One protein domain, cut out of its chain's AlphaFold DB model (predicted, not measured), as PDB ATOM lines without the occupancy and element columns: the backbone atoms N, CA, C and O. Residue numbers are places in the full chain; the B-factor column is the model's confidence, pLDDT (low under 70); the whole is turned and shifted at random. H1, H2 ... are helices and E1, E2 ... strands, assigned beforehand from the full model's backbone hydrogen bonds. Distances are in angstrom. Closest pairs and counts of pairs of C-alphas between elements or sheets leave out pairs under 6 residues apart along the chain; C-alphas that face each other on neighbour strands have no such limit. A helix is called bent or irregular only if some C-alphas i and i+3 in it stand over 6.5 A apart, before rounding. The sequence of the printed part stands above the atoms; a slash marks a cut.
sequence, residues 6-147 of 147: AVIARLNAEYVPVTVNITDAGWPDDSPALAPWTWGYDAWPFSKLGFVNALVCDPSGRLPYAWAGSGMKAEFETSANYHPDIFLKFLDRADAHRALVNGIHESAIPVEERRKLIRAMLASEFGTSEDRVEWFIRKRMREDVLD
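Overview. This is residues 6 to 147 of the 147 residues of an uncharacterized protein of Planctomycetes bacterium (UniProt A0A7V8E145). A small two-stranded hairpin, E1 and E2, lies in the middle, with the long helix H4 packed on it and H2 near E1 on the side away from H4. H4 folds back into H5 as a helical hairpin, H6 makes a corner with H5, its residues 130 to 134 meeting residues 119 to 123 of H5, and a long loop runs from H1 to H2. The printed part has 142 residues with seven named helices and two named strands, in the order H1 H2 E1 E2 H3 H4 H5 H6 H7. The two-stranded sheet is antiparallel and the class is mostly helix. The whole is compact, with a radius of gyration of the C-alphas of 15.4 A and spans of 43 by 32 by 29 A.

Along the chain. H1, residues 6 to 14, begins at C-alpha 6 at (-17.335, -38.687, 6.274). H2 is residues 32 to 43, 17.2 A long. E1 is residues 54 to 57 and E2 residues 64 to 68. H3 is residues 73 to 78. H2 and H3 are irregular: C-alphas 33 and 36 are 7.4 A apart, C-alphas 74 and 77 are 7.9 A apart. H4, residues 84 to 105, is 31.3 A long and ends at C-alpha 105 at (9.910, -44.882, -6.876). H5, residues 111 to 125, is 21.2 A long. H6, residues 130 to 141, is 14.7 A long. H7, residues 143 to 146, ends at C-alpha 146 at (8.522, -40.362, -12.849).

Arrangement. The hub is H5, touching H4, H6 and H7. H4 and H5 form a helical hairpin, opposite ways at a shallow tilt of 12 degrees; their closest C-alphas, of Ile 104 and Arg 114, are 5.9 A apart. H5 and H6 touch, about perpendicular at 75 degrees, closest at the C-alphas of Ala 123 and Glu 130, 5.2 A. H5 and H7 only just touch, with 3 pairs of C-alphas within 8 A, the closest those of Arg 115 and Leu 146, 5.3 A. E1 and E2 form an antiparallel hairpin, with N 54 and O 68 at 2.8 A and N 56 and O 66 at 3.0 A, within hydrogen-bond range. The closest C-alphas of E2 and H4, of Ala 66 and Ala 94, are 4.8 A apart. H1 and H4 are close but not clearly touching, at 6.9 A between the C-alphas of Val 7 and Leu 88. H2 and E1 are near each other. H3 touches no helix. In H1, H4, H5 and H6 every O i to N i+4 pair is within hydrogen-bond range; H2 has 6 of 8, H3 has 0 of 2 but 2 of 3 O i to N i+3 pairs, and H7 is too short for such a pair.

Size, cuts and confidence. The C-alphas of Ala 25 and Ala 108, the two farthest apart, are 46.8 A apart. The printed part has no cut. The link from H1 to H2, 17 residues, is long. The mean pLDDT of the printed part is 73.7, and residues 6 to 53, 70 to 79 and 81 to 82 are under 70.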
ATOM      1  N   ALA A   6     -18.434 -37.741   6.464       64.75
ATOM      2  CA  ALA A   6     -17.335 -38.687   6.274       64.75
ATOM      3  C   ALA A   6     -16.403 -38.283   5.119       64.75
ATOM      4  O   ALA A   6     -15.177 -38.367   5.243       64.75
ATOM      5  N   VAL A   7     -16.970 -37.800   4.007       60.25
ATOM      6  CA  VAL A   7     -16.203 -37.300   2.855       60.25
ATOM      7  C   VAL A   7     -15.465 -36.024   3.243       60.25
ATOM      8  O   VAL A   7     -14.269 -35.900   2.987       60.25
ATOM      9  N   ILE A   8     -16.157 -35.098   3.912       58.72
ATOM     10  CA  ILE A   8     -15.581 -33.830   4.372       58.72
ATOM     11  C   ILE A   8     -14.454 -34.078   5.383       58.72
ATOM     12  O   ILE A   8     -13.395 -33.459   5.282       58.72
ATOM     13  N   ALA A   9     -14.642 -34.997   6.333       65.50
ATOM     14  CA  ALA A   9     -13.630 -35.333   7.329       65.50
ATOM     15  C   ALA A   9     -12.357 -35.896   6.685       65.50
ATOM     16  O   ALA A   9     -11.264 -35.434   7.008       65.50
ATOM     17  N   ARG A  10     -12.487 -36.836   5.739       65.81
ATOM     18  CA  ARG A  10     -11.330 -37.400   5.029       65.81
ATOM     19  C   ARG A  10     -10.631 -36.354   4.166       65.81
ATOM     20  O   ARG A  10      -9.413 -36.222   4.241       65.81
ATOM     21  N   LEU A  11     -11.398 -35.566   3.406       63.44
ATOM     22  CA  LEU A  11     -10.852 -34.472   2.603       63.44
ATOM     23  C   LEU A  11     -10.068 -33.473   3.454       63.44
ATOM     24  O   LEU A  11      -9.002 -33.070   3.026       63.44
ATOM     25  N   ASN A  12     -10.548 -33.105   4.642       59.91
ATOM     26  CA  ASN A  12      -9.850 -32.172   5.533       59.91
ATOM     27  C   ASN A  12      -8.635 -32.781   6.255       59.91
ATOM     28  O   ASN A  12      -7.743 -32.040   6.661       59.91
ATOM     29  N   ALA A  13      -8.622 -34.096   6.486       68.19
ATOM     30  CA  ALA A  13      -7.556 -34.769   7.229       68.19
ATOM     31  C   ALA A  13      -6.358 -35.142   6.345       68.19
ATOM     32  O   ALA A  13      -5.212 -35.055   6.784       68.19
ATOM     33  N   GLU A  14      -6.626 -35.580   5.116       65.38
ATOM     34  CA  GLU A  14      -5.632 -36.229   4.251       65.38
ATOM     35  C   GLU A  14      -5.332 -35.431   2.981       65.38
ATOM     36  O   GLU A  14      -4.287 -35.623   2.353       65.38
ATOM     37  N   TYR A  15      -6.229 -34.517   2.621       58.25
ATOM     38  CA  TYR A  15      -6.137 -33.717   1.415       58.25
ATOM     39  C   TYR A  15      -6.231 -32.227   1.773       58.25
ATOM     40  O   TYR A  15      -6.580 -31.835   2.883       58.25
ATOM     41  N   VAL A  16      -5.876 -31.361   0.831       49.44
ATOM     42  CA  VAL A  16      -6.214 -29.939   0.929       49.44
ATOM     43  C   VAL A  16      -7.450 -29.760   0.056       49.44
ATOM     44  O   VAL A  16      -7.316 -29.807  -1.170       49.44
ATOM     45  N   PRO A  17      -8.661 -29.622   0.629       43.81
ATOM     46  CA  PRO A  17      -9.858 -29.432  -0.166       43.81
ATOM     47  C   PRO A  17      -9.796 -28.047  -0.787       43.81
ATOM     48  O   PRO A  17     -10.065 -27.031  -0.149       43.81
ATOM     49  N   VAL A  18      -9.436 -28.002  -2.062       43.72
ATOM     50  CA  VAL A  18      -9.559 -26.780  -2.832       43.72
ATOM     51  C   VAL A  18     -10.949 -26.783  -3.448       43.72
ATOM     52  O   VAL A  18     -11.193 -27.407  -4.479       43.72
ATOM     53  N   THR A  19     -11.894 -26.090  -2.812       40.47
ATOM     54  CA  THR A  19     -13.138 -25.719  -3.493       40.47
ATOM     55  C   THR A  19     -12.791 -24.654  -4.524       40.47
ATOM     56  O   THR A  19     -12.891 -23.457  -4.261       40.47
ATOM     57  N   VAL A  20     -12.323 -25.072  -5.698       41.94
ATOM     58  CA  VAL A  20     -12.101 -24.125  -6.784       41.94
ATOM     59  C   VAL A  20     -13.448 -23.841  -7.438       41.94
ATOM     60  O   VAL A  20     -13.902 -24.571  -8.316       41.94
ATOM     61  N   ASN A  21     -14.104 -22.762  -7.018       39.91
ATOM     62  CA  ASN A  21     -15.156 -22.145  -7.820       39.91
ATOM     63  C   ASN A  21     -14.492 -21.427  -9.009       39.91
ATOM     64  O   ASN A  21     -14.414 -20.201  -9.031       39.91
ATOM     65  N   ILE A  22     -13.988 -22.186  -9.992       42.25
ATOM     66  CA  ILE A  22     -13.557 -21.637 -11.290       42.25
ATOM     67  C   ILE A  22     -14.817 -21.262 -12.060       42.25
ATOM     68  O   ILE A  22     -15.228 -21.960 -12.977       42.25
ATOM     69  N   THR A  23     -15.501 -20.201 -11.645       40.16
ATOM     70  CA  THR A  23     -16.582 -19.633 -12.460       40.16
ATOM     71  C   THR A  23     -16.046 -19.329 -13.865       40.16
ATOM     72  O   THR A  23     -14.834 -19.326 -14.085       40.16
ATOM     73  N   ASP A  24     -16.914 -19.009 -14.822       39.19
ATOM     74  CA  ASP A  24     -16.494 -18.616 -16.179       39.19
ATOM     75  C   ASP A  24     -15.463 -17.451 -16.202       39.19
ATOM     76  O   ASP A  24     -14.879 -17.160 -17.243       39.19
ATOM     77  N   ALA A  25     -15.212 -16.799 -15.056       42.06
ATOM     78  CA  ALA A  25     -14.176 -15.793 -14.827       42.06
ATOM     79  C   ALA A  25     -12.745 -16.337 -14.589       42.06
ATOM     80  O   ALA A  25     -11.818 -15.537 -14.516       42.06
ATOM     81  N   GLY A  26     -12.530 -17.654 -14.493       50.81
ATOM     82  CA  GLY A  26     -11.195 -18.249 -14.334       50.81
ATOM     83  C   GLY A  26     -10.716 -18.391 -12.880       50.81
ATOM     84  O   GLY A  26     -11.518 -18.502 -11.953       50.81
ATOM     85  N   TRP A  27      -9.395 -18.480 -12.695       55.38
ATOM     86  CA  TRP A  27      -8.754 -18.586 -11.378       55.38
ATOM     87  C   TRP A  27      -8.766 -17.232 -10.654       55.38
ATOM     88  O   TRP A  27      -8.644 -16.208 -11.322       55.38
ATOM     89  N   PRO A  28      -8.857 -17.193  -9.311       56.59
ATOM     90  CA  PRO A  28      -8.551 -15.978  -8.564       56.59
ATOM     91  C   PRO A  28      -7.120 -15.525  -8.879       56.59
ATOM     92  O   PRO A  28      -6.197 -16.342  -8.813       56.59
ATOM     93  N   ASP A  29      -6.945 -14.246  -9.204       56.94
ATOM     94  CA  ASP A  29      -5.624 -13.670  -9.457       56.94
ATOM     95  C   ASP A  29      -4.715 -13.844  -8.224       56.94
ATOM     96  O   ASP A  29      -5.157 -13.676  -7.086       56.94
ATOM     97  N   ASP A  30      -3.441 -14.187  -8.455       59.91
ATOM     98  CA  ASP A  30      -2.379 -14.238  -7.437       59.91
ATOM     99  C   ASP A  30      -2.711 -15.039  -6.163       59.91
ATOM    100  O   ASP A  30      -2.583 -14.562  -5.033       59.91
ATOM    101  N   SER A  31      -3.068 -16.317  -6.318       54.03
ATOM    102  CA  SER A  31      -3.089 -17.258  -5.192       54.03
ATOM    103  C   SER A  31      -1.914 -18.243  -5.270       54.03
ATOM    104  O   SER A  31      -2.010 -19.263  -5.956       54.03
ATOM    105  N   PRO A  32      -0.795 -17.999  -4.554       58.12
ATOM    106  CA  PRO A  32       0.374 -18.883  -4.571       58.12
ATOM    107  C   PRO A  32       0.057 -20.327  -4.166       58.12
ATOM    108  O   PRO A  32       0.645 -21.264  -4.700       58.12
ATOM    109  N   ALA A  33      -0.911 -20.515  -3.263       48.91
ATOM    110  CA  ALA A  33      -1.386 -21.835  -2.846       48.91
ATOM    111  C   ALA A  33      -2.088 -22.607  -3.980       48.91
ATOM    112  O   ALA A  33      -2.139 -23.835  -3.951       48.91
ATOM    113  N   LEU A  34      -2.611 -21.898  -4.986       52.31
ATOM    114  CA  LEU A  34      -3.276 -22.482  -6.148       52.31
ATOM    115  C   LEU A  34      -2.329 -22.710  -7.331       52.31
ATOM    116  O   LEU A  34      -2.712 -23.416  -8.255       52.31
ATOM    117  N   ALA A  35      -1.093 -22.202  -7.305       61.53
ATOM    118  CA  ALA A  35      -0.171 -22.291  -8.440       61.53
ATOM    119  C   ALA A  35       0.086 -23.732  -8.954       61.53
ATOM    120  O   ALA A  35       0.042 -23.928 -10.173       61.53
ATOM    121  N   PRO A  36       0.275 -24.758  -8.093       53.69
ATOM    122  CA  PRO A  36       0.381 -26.153  -8.546       53.69
ATOM    123  C   PRO A  36      -0.888 -26.655  -9.260       53.69
ATOM    124  O   PRO A  36      -0.820 -27.418 -10.223       53.69
ATOM    125  N   TRP A  37      -2.054 -26.180  -8.819       53.66
ATOM    126  CA  TRP A  37      -3.371 -26.585  -9.310       53.66
ATOM    127  C   TRP A  37      -3.762 -25.872 -10.607       53.66
ATOM    128  O   TRP A  37      -4.266 -26.519 -11.524       53.66
ATOM    129  N   THR A  38      -3.469 -24.572 -10.717       61.25
ATOM    130  CA  THR A  38      -3.590 -23.791 -11.957       61.25
ATOM    131  C   THR A  38      -2.758 -24.431 -13.058       61.25
ATOM    132  O   THR A  38      -3.262 -24.679 -14.154       61.25
ATOM    133  N   TRP A  39      -1.510 -24.793 -12.740       63.69
ATOM    134  CA  TRP A  39      -0.652 -25.513 -13.670       63.69
ATOM    135  C   TRP A  39      -1.269 -26.849 -14.096       63.69
ATOM    136  O   TRP A  39      -1.321 -27.131 -15.292       63.69
ATOM    137  N   GLY A  40      -1.777 -27.644 -13.146       59.53
ATOM    138  CA  GLY A  40      -2.401 -28.933 -13.440       59.53
ATOM    139  C   GLY A  40      -3.583 -28.764 -14.390       59.53
ATOM    140  O   GLY A  40      -3.609 -29.342 -15.474       59.53
ATOM    141  N   TYR A  41      -4.532 -27.903 -14.038       60.34
ATOM    142  CA  TYR A  41      -5.697 -27.622 -14.870       60.34
ATOM    143  C   TYR A  41      -5.316 -27.163 -16.283       60.34
ATOM    144  O   TYR A  41      -5.830 -27.707 -17.257       60.34
ATOM    145  N   ASP A  42      -4.377 -26.230 -16.435       64.44
ATOM    146  CA  ASP A  42      -3.966 -25.737 -17.758       64.44
ATOM    147  C   ASP A  42      -3.110 -26.732 -18.554       64.44
ATOM    148  O   ASP A  42      -3.032 -26.663 -19.792       64.44
ATOM    149  N   ALA A  43      -2.452 -27.658 -17.859       63.78
ATOM    150  CA  ALA A  43      -1.724 -28.751 -18.469       63.78
ATOM    151  C   ALA A  43      -2.691 -29.798 -19.030       63.78
ATOM    152  O   ALA A  43      -2.542 -30.156 -20.196       63.78
ATOM    153  N   TRP A  44      -3.675 -30.264 -18.255       57.22
ATOM    154  CA  TRP A  44      -4.517 -31.416 -18.604       57.22
ATOM    155  C   TRP A  44      -5.628 -31.058 -19.614       57.22
ATOM    156  O   TRP A  44      -6.541 -30.309 -19.288       57.22
ATOM    157  N   PRO A  45      -5.650 -31.624 -20.836       55.47
ATOM    158  CA  PRO A  45      -6.620 -31.250 -21.877       55.47
ATOM    159  C   PRO A  45      -8.076 -31.624 -21.549       55.47
ATOM    160  O   PRO A  45      -8.989 -31.137 -22.210       55.47
ATOM    161  N   PHE A  46      -8.295 -32.468 -20.538       50.59
ATOM    162  CA  PHE A  46      -9.615 -32.934 -20.103       50.59
ATOM    163  C   PHE A  46     -10.207 -32.095 -18.956       50.59
ATOM    164  O   PHE A  46     -11.362 -32.281 -18.585       50.59
ATOM    165  N   SER A  47      -9.441 -31.149 -18.403       50.94
ATOM    166  CA  SER A  47      -9.869 -30.286 -17.294       50.94
ATOM    167  C   SER A  47     -10.859 -29.192 -17.723       50.94
ATOM    168  O   SER A  47     -11.698 -28.778 -16.931       50.94
ATOM    169  N   LYS A  48     -10.793 -28.751 -18.991       48.53
ATOM    170  CA  LYS A  48     -11.505 -27.570 -19.517       48.53
ATOM    171  C   LYS A  48     -12.994 -27.774 -19.780       48.53
ATOM    172  O   LYS A  48     -13.678 -26.834 -20.179       48.53
ATOM    173  N   LEU A  49     -13.505 -28.983 -19.585       47.72
ATOM    174  CA  LEU A  49     -14.916 -29.270 -19.776       47.72
ATOM    175  C   LEU A  49     -15.617 -29.258 -18.407       47.72
ATOM    176  O   LEU A  49     -15.733 -30.270 -17.726       47.72
ATOM    177  N   GLY A  50     -15.975 -28.027 -18.021       44.34
ATOM    178  CA  GLY A  50     -16.754 -27.545 -16.871       44.34
ATOM    179  C   GLY A  50     -16.986 -28.470 -15.677       44.34
ATOM    180  O   GLY A  50     -17.735 -29.413 -15.818       44.34
ATOM    181  N   PHE A  51     -16.479 -28.088 -14.494       52.47
ATOM    182  CA  PHE A  51     -16.920 -28.388 -13.105       52.47
ATOM    183  C   PHE A  51     -17.272 -29.812 -12.644       52.47
ATOM    184  O   PHE A  51     -17.386 -30.045 -11.442       52.47
ATOM    185  N   VAL A  52     -17.421 -30.779 -13.538       57.22
ATOM    186  CA  VAL A  52     -17.794 -32.150 -13.194       57.22
ATOM    187  C   VAL A  52     -16.597 -33.035 -12.902       57.22
ATOM    188  O   VAL A  52     -16.808 -34.214 -12.644       57.22
ATOM    189  N   ASN A  53     -15.379 -32.488 -12.921       69.00
ATOM    190  CA  ASN A  53     -14.140 -33.243 -12.788       69.00
ATOM    191  C   ASN A  53     -13.458 -33.000 -11.438       69.00
ATOM    192  O   ASN A  53     -13.377 -31.868 -10.971       69.00
ATOM    193  N   ALA A  54     -12.951 -34.064 -10.827       75.00
ATOM    194  CA  ALA A  54     -12.044 -34.054  -9.691       75.00
ATOM    195  C   ALA A  54     -10.746 -34.760 -10.092       75.00
ATOM    196  O   ALA A  54     -10.775 -35.860 -10.640       75.00
ATOM    197  N   LEU A  55      -9.611 -34.123  -9.827       78.00
ATOM    198  CA  LEU A  55      -8.280 -34.662 -10.090       78.00
ATOM    199  C   LEU A  55      -7.529 -34.728  -8.762       78.00
ATOM    200  O   LEU A  55      -7.424 -33.714  -8.075       78.00
ATOM    201  N   VAL A  56      -7.002 -35.899  -8.415       80.94
ATOM    202  CA  VAL A  56      -6.068 -36.049  -7.292       80.94
ATOM    203  C   VAL A  56      -4.669 -36.171  -7.872       80.94
ATOM    204  O   VAL A  56      -4.437 -37.006  -8.746       80.94
ATOM    205  N   CYS A  57      -3.743 -35.344  -7.397       82.62
ATOM    206  CA  CYS A  57      -2.351 -35.338  -7.827       82.62
ATOM    207  C   CYS A  57      -1.381 -35.278  -6.646       82.62
ATOM    208  O   CYS A  57      -1.778 -35.128  -5.489       82.62
ATOM    209  N   ASP A  58      -0.101 -35.456  -6.957       82.56
ATOM    210  CA  ASP A  58       1.003 -35.297  -6.026       82.56
ATOM    211  C   ASP A  58       1.080 -33.856  -5.481       82.56
ATOM    212  O   ASP A  58       0.531 -32.928  -6.080       82.56
ATOM    213  N   PRO A  59       1.805 -33.619  -4.373       77.94
ATOM    214  CA  PRO A  59       1.909 -32.285  -3.776       77.94
ATOM    215  C   PRO A  59       2.462 -31.198  -4.711       77.94
ATOM    216  O   PRO A  59       2.196 -30.019  -4.486       77.94
ATOM    217  N   SER A  60       3.229 -31.561  -5.753       74.69
ATOM    218  CA  SER A  60       3.715 -30.596  -6.749       74.69
ATOM    219  C   SER A  60       2.686 -30.248  -7.830       74.69
ATOM    220  O   SER A  60       2.930 -29.352  -8.638       74.69
ATOM    221  N   GLY A  61       1.539 -30.930  -7.846       72.75
ATOM    222  CA  GLY A  61       0.481 -30.762  -8.838       72.75
ATOM    223  C   GLY A  61       0.804 -31.376 -10.204       72.75
ATOM    224  O   GLY A  61       0.024 -31.212 -11.144       72.75
ATOM    225  N   ARG A  62       1.948 -32.060 -10.340       79.12
ATOM    226  CA  ARG A  62       2.491 -32.524 -11.619       79.12
ATOM    227  C   ARG A  62       2.005 -33.911 -12.001       79.12
ATOM    228  O   ARG A  62       1.681 -34.111 -13.167       79.12
ATOM    229  N   LEU A  63       1.935 -34.844 -11.055       84.75
ATOM    230  CA  LEU A  63       1.594 -36.248 -11.276       84.75
ATOM    231  C   LEU A  63       0.197 -36.571 -10.746       84.75
ATOM    232  O   LEU A  63      -0.004 -36.548  -9.535       84.75
ATOM    233  N   PRO A  64      -0.777 -36.902 -11.603       84.56
ATOM    234  CA  PRO A  64      -2.087 -37.308 -11.141       84.56
ATOM    235  C   PRO A  64      -2.088 -38.777 -10.719       84.56
ATOM    236  O   PRO A  64      -1.466 -39.624 -11.356       84.56
ATOM    237  N   TYR A  65      -2.842 -39.074  -9.670       86.62
ATOM    238  CA  TYR A  65      -3.096 -40.432  -9.202       86.62
ATOM    239  C   TYR A  65      -4.457 -40.942  -9.658       86.62
ATOM    240  O   TYR A  65      -4.591 -42.121  -9.963       86.62
ATOM    241  N   ALA A  66      -5.465 -40.076  -9.737       85.94
ATOM    242  CA  ALA A  66      -6.778 -40.466 -10.230       85.94
ATOM    243  C   ALA A  66      -7.551 -39.275 -10.784       85.94
ATOM    244  O   ALA A  66      -7.351 -38.128 -10.370       85.94
ATOM    245  N   TRP A  67      -8.494 -39.583 -11.666       80.88
ATOM    246  CA  TRP A  67      -9.476 -38.638 -12.176       80.88
ATOM    247  C   TRP A  67     -10.886 -39.213 -12.038       80.88
ATOM    248  O   TRP A  67     -11.136 -40.392 -12.284       80.88
ATOM    249  N   ALA A  68     -11.824 -38.368 -11.634       77.50
ATOM    250  CA  ALA A  68     -13.241 -38.677 -11.657       77.50
ATOM    251  C   ALA A  68     -14.022 -37.521 -12.267       77.50
ATOM    252  O   ALA A  68     -13.604 -36.368 -12.185       77.50
ATOM    253  N   GLY A  69     -15.155 -37.840 -12.882       70.50
ATOM    254  CA  GLY A  69     -16.018 -36.862 -13.525       70.50
ATOM    255  C   GLY A  69     -16.414 -37.240 -14.938       70.50
ATOM    256  O   GLY A  69     -15.774 -38.070 -15.574       70.50
ATOM    257  N   SER A  70     -17.491 -36.633 -15.424       62.31
ATOM    258  CA  SER A  70     -17.976 -36.840 -16.792       62.31
ATOM    259  C   SER A  70     -17.307 -35.916 -17.807       62.31
ATOM    260  O   SER A  70     -17.424 -36.124 -19.010       62.31
ATOM    261  N   GLY A  71     -16.649 -34.845 -17.348       59.59
ATOM    262  CA  GLY A  71     -16.180 -33.769 -18.217       59.59
ATOM    263  C   GLY A  71     -17.295 -33.164 -19.072       59.59
ATOM    264  O   GLY A  71     -17.016 -32.574 -20.102       59.59
ATOM    265  N   MET A  72     -18.568 -33.336 -18.713       58.62
ATOM    266  CA  MET A  72     -19.701 -32.776 -19.442       58.62
ATOM    267  C   MET A  72     -20.726 -32.227 -18.460       58.62
ATOM    268  O   MET A  72     -21.319 -32.969 -17.683       58.62
ATOM    269  N   LYS A  73     -20.997 -30.918 -18.529       57.47
ATOM    270  CA  LYS A  73     -21.992 -30.256 -17.667       57.47
ATOM    271  C   LYS A  73     -23.367 -30.935 -17.722       57.47
ATOM    272  O   LYS A  73     -24.058 -30.982 -16.713       57.47
ATOM    273  N   ALA A  74     -23.754 -31.459 -18.885       59.66
ATOM    274  CA  ALA A  74     -25.014 -32.180 -19.070       59.66
ATOM    275  C   ALA A  74     -25.091 -33.494 -18.266       59.66
ATOM    276  O   ALA A  74     -26.181 -33.997 -18.025       59.66
ATOM    277  N   GLU A  75     -23.953 -34.017 -17.816       60.34
ATOM    278  CA  GLU A  75     -23.815 -35.258 -17.054       60.34
ATOM    279  C   GLU A  75     -23.466 -34.982 -15.579       60.34
ATOM    280  O   GLU A  75     -22.852 -35.805 -14.902       60.34
ATOM    281  N   PHE A  76     -23.810 -33.801 -15.050       59.91
ATOM    282  CA  PHE A  76     -23.518 -33.483 -13.647       59.91
ATOM    283  C   PHE A  76     -24.245 -34.412 -12.672       59.91
ATOM    284  O   PHE A  76     -23.666 -34.803 -11.664       59.91
ATOM    285  N   GLU A  77     -25.460 -34.846 -13.004       62.38
ATOM    286  CA  GLU A  77     -26.230 -35.771 -12.171       62.38
ATOM    287  C   GLU A  77     -25.621 -37.170 -12.088       62.38
ATOM    288  O   GLU A  77     -25.980 -37.915 -11.188       62.38
ATOM    289  N   THR A  78     -24.711 -37.548 -12.989       66.88
ATOM    290  CA  THR A  78     -24.025 -38.851 -12.979       66.88
ATOM    291  C   THR A  78     -22.555 -38.741 -12.583       66.88
ATOM    292  O   THR A  78     -21.899 -39.762 -12.376       66.88
ATOM    293  N   SER A  79     -22.021 -37.526 -12.437       68.12
ATOM    294  CA  SER A  79     -20.630 -37.329 -12.043       68.12
ATOM    295  C   SER A  79     -20.392 -37.765 -10.599       68.12
ATOM    296  O   SER A  79     -21.142 -37.411  -9.684       68.12
ATOM    297  N   ALA A  80     -19.284 -38.481 -10.393       70.50
ATOM    298  CA  ALA A  80     -18.816 -38.925  -9.083       70.50
ATOM    299  C   ALA A  80     -18.789 -37.789  -8.051       70.50
ATOM    300  O   ALA A  80     -19.088 -38.022  -6.886       70.50
ATOM    301  N   ASN A  81     -18.513 -36.553  -8.481       68.81
ATOM    302  CA  ASN A  81     -18.458 -35.376  -7.615       68.81
ATOM    303  C   ASN A  81     -19.771 -35.112  -6.862       68.81
ATOM    304  O   ASN A  81     -19.751 -34.409  -5.862       68.81
ATOM    305  N   TYR A  82     -20.910 -35.647  -7.306       68.75
ATOM    306  CA  TYR A  82     -22.209 -35.418  -6.665       68.75
ATOM    307  C   TYR A  82     -22.745 -36.635  -5.893       68.75
ATOM    308  O   TYR A  82     -23.732 -36.492  -5.154       68.75
ATOM    309  N   HIS A  83     -22.049 -37.775  -5.977       73.62
ATOM    310  CA  HIS A  83     -22.405 -39.065  -5.375       73.62
ATOM    311  C   HIS A  83     -21.342 -39.505  -4.360       73.62
ATOM    312  O   HIS A  83     -20.287 -39.993  -4.768       73.62
ATOM    313  N   PRO A  84     -21.583 -39.342  -3.045       74.56
ATOM    314  CA  PRO A  84     -20.582 -39.614  -2.009       74.56
ATOM    315  C   PRO A  84     -19.979 -41.023  -2.066       74.56
ATOM    316  O   PRO A  84     -18.771 -41.182  -1.929       74.56
ATOM    317  N   ASP A  85     -20.789 -42.044  -2.330       77.69
ATOM    318  CA  ASP A  85     -20.351 -43.439  -2.419       77.69
ATOM    319  C   ASP A  85     -19.424 -43.695  -3.619       77.69
ATOM    320  O   ASP A  85     -18.472 -44.474  -3.522       77.69
ATOM    321  N   ILE A  86     -19.670 -43.025  -4.747       80.06
ATOM    322  CA  ILE A  86     -18.816 -43.090  -5.938       80.06
ATOM    323  C   ILE A  86     -17.544 -42.268  -5.709       80.06
ATOM    324  O   ILE A  86     -16.449 -42.716  -6.056       80.06
ATOM    325  N   PHE A  87     -17.668 -41.095  -5.089       81.00
ATOM    326  CA  PHE A  87     -16.540 -40.220  -4.790       81.00
ATOM    327  C   PHE A  87     -15.552 -40.863  -3.810       81.00
ATOM    328  O   PHE A  87     -14.346 -40.792  -4.023       81.00
ATOM    329  N   LEU A  88     -16.041 -41.563  -2.781       80.75
ATOM    330  CA  LEU A  88     -15.192 -42.306  -1.845       80.75
ATOM    331  C   LEU A  88     -14.388 -43.403  -2.551       80.75
ATOM    332  O   LEU A  88     -13.183 -43.497  -2.344       80.75
ATOM    333  N   LYS A  89     -15.014 -44.169  -3.454       86.31
ATOM    334  CA  LYS A  89     -14.303 -45.171  -4.271       86.31
ATOM    335  C   LYS A  89     -13.244 -44.537  -5.173       86.31
ATOM    336  O   LYS A  89     -12.208 -45.146  -5.426       86.31
ATOM    337  N   PHE A  90     -13.502 -43.330  -5.677       86.56
ATOM    338  CA  PHE A  90     -12.510 -42.550  -6.412       86.56
ATOM    339  C   PHE A  90     -11.308 -42.182  -5.529       86.56
ATOM    340  O   PHE A  90     -10.176 -42.377  -5.967       86.56
ATOM    341  N   LEU A  91     -11.534 -41.722  -4.294       86.31
ATOM    342  CA  LEU A  91     -10.450 -41.419  -3.352       86.31
ATOM    343  C   LEU A  91      -9.652 -42.677  -2.976       86.31
ATOM    344  O   LEU A  91      -8.426 -42.652  -3.019       86.31
ATOM    345  N   ASP A  92     -10.323 -43.803  -2.720       89.75
ATOM    346  CA  ASP A  92      -9.654 -45.084  -2.447       89.75
ATOM    347  C   ASP A  92      -8.765 -45.528  -3.616       89.75
ATOM    348  O   ASP A  92      -7.646 -46.008  -3.417       89.75
ATOM    349  N   ARG A  93      -9.236 -45.334  -4.855       90.38
ATOM    350  CA  ARG A  93      -8.437 -45.596  -6.058       90.38
ATOM    351  C   ARG A  93      -7.236 -44.653  -6.150       90.38
ATOM    352  O   ARG A  93      -6.139 -45.114  -6.465       90.38
ATOM    353  N   ALA A  94      -7.424 -43.368  -5.853       89.44
ATOM    354  CA  ALA A  94      -6.344 -42.385  -5.836       89.44
ATOM    355  C   ALA A  94      -5.244 -42.763  -4.832       89.44
ATOM    356  O   ALA A  94      -4.061 -42.715  -5.172       89.44
ATOM    357  N   ASP A  95      -5.621 -43.209  -3.634       90.12
ATOM    358  CA  ASP A  95      -4.672 -43.655  -2.613       90.12
ATOM    359  C   ASP A  95      -3.931 -44.925  -3.025       90.12
ATOM    360  O   ASP A  95      -2.714 -45.017  -2.846       90.12
ATOM    361  N   ALA A  96      -4.630 -45.885  -3.637       92.88
ATOM    362  CA  ALA A  96      -4.004 -47.095  -4.159       92.88
ATOM    363  C   ALA A  96      -2.968 -46.775  -5.251       92.88
ATOM    364  O   ALA A  96      -1.859 -47.310  -5.231       92.88
ATOM    365  N   HIS A  97      -3.293 -45.868  -6.177       93.50
ATOM    366  CA  HIS A  97      -2.359 -45.425  -7.215       93.50
ATOM    367  C   HIS A  97      -1.176 -44.649  -6.638       93.50
ATOM    368  O   HIS A  97      -0.039 -44.895  -7.036       93.50
ATOM    369  N   ARG A  98      -1.408 -43.773  -5.656       93.06
ATOM    370  CA  ARG A  98      -0.332 -43.085  -4.935       93.06
ATOM    371  C   ARG A  98       0.612 -44.075  -4.252       93.06
ATOM    372  O   ARG A  98       1.826 -43.951  -4.393       93.06
ATOM    373  N   ALA A  99       0.074 -45.060  -3.535       93.56
ATOM    374  CA  ALA A  99       0.874 -46.087  -2.871       93.56
ATOM    375  C   ALA A  99       1.683 -46.918  -3.879       93.56
ATOM    376  O   ALA A  99       2.862 -47.183  -3.648       93.56
ATOM    377  N   LEU A 100       1.081 -47.273  -5.020       94.69
ATOM    378  CA  LEU A 100       1.763 -47.974  -6.106       94.69
ATOM    379  C   LEU A 100       2.916 -47.146  -6.688       94.69
ATOM    380  O   LEU A 100       4.021 -47.665  -6.815       94.69
ATOM    381  N   VAL A 101       2.682 -45.872  -7.015       93.62
ATOM    382  CA  VAL A 101       3.722 -44.968  -7.538       93.62
ATOM    383  C   VAL A 101       4.872 -44.830  -6.548       93.62
ATOM    384  O   VAL A 101       6.025 -44.982  -6.939       93.62
ATOM    385  N   ASN A 102       4.573 -44.605  -5.267       92.94
ATOM    386  CA  ASN A 102       5.604 -44.499  -4.236       92.94
ATOM    387  C   ASN A 102       6.412 -45.797  -4.121       92.94
ATOM    388  O   ASN A 102       7.638 -45.753  -4.120       92.94
ATOM    389  N   GLY A 103       5.742 -46.953  -4.123       95.06
ATOM    390  CA  GLY A 103       6.416 -48.252  -4.125       95.06
ATOM    391  C   GLY A 103       7.289 -48.474  -5.364       95.06
ATOM    392  O   GLY A 103       8.350 -49.083  -5.260       95.06
ATOM    393  N   ILE A 104       6.886 -47.951  -6.528       94.56
ATOM    394  CA  ILE A 104       7.717 -47.960  -7.737       94.56
ATOM    395  C   ILE A 104       8.949 -47.074  -7.532       94.56
ATOM    396  O   ILE A 104      10.054 -47.579  -7.722       94.56
ATOM    397  N   HIS A 105       8.793 -45.813  -7.115       91.94
ATOM    398  CA  HIS A 105       9.910 -44.882  -6.876       91.94
ATOM    399  C   HIS A 105      10.925 -45.421  -5.855       91.94
ATOM    400  O   HIS A 105      12.131 -45.278  -6.041       91.94
ATOM    401  N   GLU A 106      10.452 -46.090  -4.803       94.06
ATOM    402  CA  GLU A 106      11.291 -46.680  -3.751       94.06
ATOM    403  C   GLU A 106      11.942 -48.015  -4.158       94.06
ATOM    404  O   GLU A 106      12.829 -48.520  -3.465       94.06
ATOM    405  N   SER A 107      11.515 -48.617  -5.272       94.81
ATOM    406  CA  SER A 107      12.017 -49.918  -5.706       94.81
ATOM    407  C   SER A 107      13.417 -49.847  -6.326       94.81
ATOM    408  O   SER A 107      13.838 -48.853  -6.915       94.81
ATOM    409  N   ALA A 108      14.135 -50.970  -6.260       94.38
ATOM    410  CA  ALA A 108      15.468 -51.112  -6.844       94.38
ATOM    411  C   ALA A 108      15.464 -51.384  -8.363       94.38
ATOM    412  O   ALA A 108      16.522 -51.662  -8.932       94.38
ATOM    413  N   ILE A 109      14.302 -51.360  -9.029       94.44
ATOM    414  CA  ILE A 109      14.245 -51.588 -10.479       94.44
ATOM    415  C   ILE A 109      14.830 -50.377 -11.221       94.44
ATOM    416  O   ILE A 109      14.785 -49.256 -10.695       94.44
ATOM    417  N   PRO A 110      15.389 -50.567 -12.428       95.88
ATOM    418  CA  PRO A 110      16.024 -49.464 -13.127       95.88
ATOM    419  C   PRO A 110      15.007 -48.375 -13.510       95.88
ATOM    420  O   PRO A 110      13.801 -48.613 -13.620       95.88
ATOM    421  N   VAL A 111      15.506 -47.144 -13.648       92.12
ATOM    422  CA  VAL A 111      14.690 -45.926 -13.824       92.12
ATOM    423  C   VAL A 111      13.743 -46.041 -15.020       92.12
ATOM    424  O   VAL A 111      12.573 -45.681 -14.925       92.12
ATOM    425  N   GLU A 112      14.212 -46.594 -16.135       92.81
ATOM    426  CA  GLU A 112      13.405 -46.728 -17.351       92.81
ATOM    427  C   GLU A 112      12.216 -47.685 -17.162       92.81
ATOM    428  O   GLU A 112      11.111 -47.429 -17.652       92.81
ATOM    429  N   GLU A 113      12.394 -48.747 -16.379       94.25
ATOM    430  CA  GLU A 113      11.333 -49.667 -15.988       94.25
ATOM    431  C   GLU A 113      10.333 -49.000 -15.039       94.25
ATOM    432  O   GLU A 113       9.126 -49.168 -15.233       94.25
ATOM    433  N   ARG A 114      10.795 -48.190 -14.072       94.38
ATOM    434  CA  ARG A 114       9.904 -47.392 -13.205       94.38
ATOM    435  C   ARG A 114       9.025 -46.456 -14.023       94.38
ATOM    436  O   ARG A 114       7.798 -46.506 -13.921       94.38
ATOM    437  N   ARG A 115       9.650 -45.677 -14.908       93.81
ATOM    438  CA  ARG A 115       8.973 -44.754 -15.825       93.81
ATOM    439  C   ARG A 115       7.919 -45.470 -16.654       93.81
ATOM    440  O   ARG A 115       6.795 -44.987 -16.776       93.81
ATOM    441  N   LYS A 116       8.255 -46.638 -17.207       94.12
ATOM    442  CA  LYS A 116       7.317 -47.449 -17.987       94.12
ATOM    443  C   LYS A 116       6.110 -47.899 -17.160       94.12
ATOM    444  O   LYS A 116       4.987 -47.763 -17.634       94.12
ATOM    445  N   LEU A 117       6.318 -48.388 -15.937       95.19
ATOM    446  CA  LEU A 117       5.222 -48.828 -15.066       95.19
ATOM    447  C   LEU A 117       4.278 -47.676 -14.703       95.19
ATOM    448  O   LEU A 117       3.060 -47.835 -14.785       95.19
ATOM    449  N   ILE A 118       4.828 -46.506 -14.365       94.06
ATOM    450  CA  ILE A 118       4.020 -45.325 -14.040       94.06
ATOM    451  C   ILE A 118       3.248 -44.858 -15.280       94.06
ATOM    452  O   ILE A 118       2.045 -44.617 -15.190       94.06
ATOM    453  N   ARG A 119       3.881 -44.807 -16.460       93.56
ATOM    454  CA  ARG A 119       3.194 -44.458 -17.719       93.56
ATOM    455  C   ARG A 119       2.049 -45.414 -18.050       93.56
ATOM    456  O   ARG A 119       0.975 -44.943 -18.414       93.56
ATOM    457  N   ALA A 120       2.252 -46.721 -17.896       93.88
ATOM    458  CA  ALA A 120       1.219 -47.726 -18.146       93.88
ATOM    459  C   ALA A 120       0.027 -47.585 -17.184       93.88
ATOM    460  O   ALA A 120      -1.129 -47.651 -17.604       93.88
ATOM    461  N   MET A 121       0.295 -47.323 -15.902       94.56
ATOM    462  CA  MET A 121      -0.746 -47.069 -14.902       94.56
ATOM    463  C   MET A 121      -1.557 -45.809 -15.235       94.56
ATOM    464  O   MET A 121      -2.786 -45.868 -15.251       94.56
ATOM    465  N   LEU A 122      -0.897 -44.711 -15.619       89.44
ATOM    466  CA  LEU A 122      -1.579 -43.497 -16.078       89.44
ATOM    467  C   LEU A 122      -2.401 -43.755 -17.351       89.44
ATOM    468  O   LEU A 122      -3.546 -43.330 -17.446       89.44
ATOM    469  N   ALA A 123      -1.849 -44.476 -18.328       88.62
ATOM    470  CA  ALA A 123      -2.562 -44.807 -19.561       88.62
ATOM    471  C   ALA A 123      -3.866 -45.567 -19.268       88.62
ATOM    472  O   ALA A 123      -4.912 -45.239 -19.830       88.62
ATOM    473  N   SER A 124      -3.815 -46.514 -18.326       90.56
ATOM    474  CA  SER A 124      -4.990 -47.242 -17.848       90.56
ATOM    475  C   SER A 124      -5.993 -46.336 -17.126       90.56
ATOM    476  O   SER A 124      -7.175 -46.378 -17.459       90.56
ATOM    477  N   GLU A 125      -5.554 -45.511 -16.166       87.19
ATOM    478  CA  GLU A 125      -6.446 -44.618 -15.396       87.19
ATOM    479  C   GLU A 125      -7.156 -43.601 -16.299       87.19
ATOM    480  O   GLU A 125      -8.344 -43.340 -16.132       87.19
ATOM    481  N   PHE A 126      -6.452 -43.054 -17.294       82.38
ATOM    482  CA  PHE A 126      -6.997 -42.044 -18.203       82.38
ATOM    483  C   PHE A 126      -7.636 -42.624 -19.470       82.38
ATOM    484  O   PHE A 126      -8.039 -41.859 -20.349       82.38
ATOM    485  N   GLY A 127      -7.715 -43.955 -19.597       84.44
ATOM    486  CA  GLY A 127      -8.293 -44.618 -20.768       84.44
ATOM    487  C   GLY A 127      -7.638 -44.183 -22.083       84.44
ATOM    488  O   GLY A 127      -8.325 -43.886 -23.062       84.44
ATOM    489  N   THR A 128      -6.308 -44.072 -22.104       84.88
ATOM    490  CA  THR A 128      -5.553 -43.551 -23.250       84.88
ATOM    491  C   THR A 128      -4.299 -44.372 -23.558       84.88
ATOM    492  O   THR A 128      -4.023 -45.355 -22.880       84.88
ATOM    493  N   SER A 129      -3.557 -44.032 -24.616       89.19
ATOM    494  CA  SER A 129      -2.330 -44.757 -24.979       89.19
ATOM    495  C   SER A 129      -1.114 -44.284 -24.179       89.19
ATOM    496  O   SER A 129      -0.992 -43.097 -23.863       89.19
ATOM    497  N   GLU A 130      -0.169 -45.194 -23.924       89.88
ATOM    498  CA  GLU A 130       1.120 -44.861 -23.299       89.88
ATOM    499  C   GLU A 130       1.879 -43.782 -24.085       89.88
ATOM    500  O   GLU A 130       2.407 -42.861 -23.472       89.88
ATOM    501  N   ASP A 131       1.843 -43.806 -25.423       89.00
ATOM    502  CA  ASP A 131       2.459 -42.768 -26.267       89.00
ATOM    503  C   ASP A 131       1.882 -41.372 -25.993       89.00
ATOM    504  O   ASP A 131       2.597 -40.365 -25.987       89.00
ATOM    505  N   ARG A 132       0.565 -41.288 -25.755       84.00
ATOM    506  CA  ARG A 132      -0.099 -40.016 -25.453       84.00
ATOM    507  C   ARG A 132       0.264 -39.529 -24.056       84.00
ATOM    508  O   ARG A 132       0.470 -38.328 -23.878       84.00
ATOM    509  N   VAL A 133       0.377 -40.446 -23.097       85.69
ATOM    510  CA  VAL A 133       0.881 -40.159 -21.748       85.69
ATOM    511  C   VAL A 133       2.334 -39.688 -21.804       85.69
ATOM    512  O   VAL A 133       2.665 -38.661 -21.220       85.69
ATOM    513  N   GLU A 134       3.199 -40.370 -22.551       87.81
ATOM    514  CA  GLU A 134       4.606 -40.000 -22.703       87.81
ATOM    515  C   GLU A 134       4.760 -38.615 -23.335       87.81
ATOM    516  O   GLU A 134       5.490 -37.767 -22.811       87.81
ATOM    517  N   TRP A 135       4.043 -38.352 -24.432       86.44
ATOM    518  CA  TRP A 135       4.012 -37.028 -25.049       86.44
ATOM    519  C   TRP A 135       3.611 -35.958 -24.031       86.44
ATOM    520  O   TRP A 135       4.236 -34.897 -23.962       86.44
ATOM    521  N   PHE A 136       2.594 -36.248 -23.219       79.94
ATOM    522  CA  PHE A 136       2.089 -35.325 -22.217       79.94
ATOM    523  C   PHE A 136       3.122 -35.031 -21.127       79.94
ATOM    524  O   PHE A 136       3.402 -33.864 -20.843       79.94
ATOM    525  N   ILE A 137       3.749 -36.070 -20.579       85.44
ATOM    526  CA  ILE A 137       4.793 -35.948 -19.558       85.44
ATOM    527  C   ILE A 137       5.951 -35.101 -20.085       85.44
ATOM    528  O   ILE A 137       6.322 -34.107 -19.463       85.44
ATOM    529  N   ARG A 138       6.461 -35.411 -21.284       85.12
ATOM    530  CA  ARG A 138       7.566 -34.663 -21.905       85.12
ATOM    531  C   ARG A 138       7.215 -33.198 -22.163       85.12
ATOM    532  O   ARG A 138       8.073 -32.328 -22.034       85.12
ATOM    533  N   LYS A 139       5.978 -32.910 -22.577       80.25
ATOM    534  CA  LYS A 139       5.556 -31.551 -22.955       80.25
ATOM    535  C   LYS A 139       5.126 -30.691 -21.782       80.25
ATOM    536  O   LYS A 139       5.262 -29.473 -21.869       80.25
ATOM    537  N   ARG A 140       4.553 -31.296 -20.746       77.31
ATOM    538  CA  ARG A 140       3.930 -30.572 -19.642       77.31
ATOM    539  C   ARG A 140       4.649 -30.867 -18.336       77.31
ATOM    540  O   ARG A 140       5.232 -29.939 -17.798       77.31
ATOM    541  N   MET A 141       4.694 -32.118 -17.881       78.94
ATOM    542  CA  MET A 141       5.078 -32.482 -16.502       78.94
ATOM    543  C   MET A 141       6.584 -32.501 -16.212       78.94
ATOM    544  O   MET A 141       6.966 -32.323 -15.054       78.94
ATOM    545  N   ARG A 142       7.408 -32.642 -17.261       82.75
ATOM    546  CA  ARG A 142       8.834 -33.010 -17.207       82.75
ATOM    547  C   ARG A 142       9.027 -34.453 -16.725       82.75
ATOM    548  O   ARG A 142       8.240 -34.978 -15.946       82.75
ATOM    549  N   GLU A 143      10.048 -35.117 -17.254       85.69
ATOM    550  CA  GLU A 143      10.239 -36.564 -17.071       85.69
ATOM    551  C   GLU A 143      10.700 -36.938 -15.654       85.69
ATOM    552  O   GLU A 143      10.430 -38.048 -15.214       85.69
ATOM    553  N   ASP A 144      11.283 -35.990 -14.909       86.38
ATOM    554  CA  ASP A 144      11.722 -36.169 -13.515       86.38
ATOM    555  C   ASP A 144      10.577 -36.493 -12.549       86.38
ATOM    556  O   ASP A 144      10.809 -36.963 -11.445       86.38
ATOM    557  N   VAL A 145       9.328 -36.251 -12.952       83.50
ATOM    558  CA  VAL A 145       8.151 -36.585 -12.140       83.50
ATOM    559  C   VAL A 145       7.920 -38.101 -12.007       83.50
ATOM    560  O   VAL A 145       7.080 -38.525 -11.218       83.50
ATOM    561  N   LEU A 146       8.613 -38.903 -12.819       86.12
ATOM    562  CA  LEU A 146       8.522 -40.362 -12.849       86.12
ATOM    563  C   LEU A 146       9.679 -41.063 -12.110       86.12
ATOM    564  O   LEU A 146       9.745 -42.296 -12.148       86.12
ATOM    565  N   ASP A 147      10.624 -40.297 -11.555       84.81
ATOM    566  CA  ASP A 147      11.910 -40.804 -11.059       84.81
ATOM    567  C   ASP A 147      11.924 -41.151  -9.569       84.81
ATOM    568  O   ASP A 147      11.406 -40.355  -8.751       84.81
TER     569      ASP A 147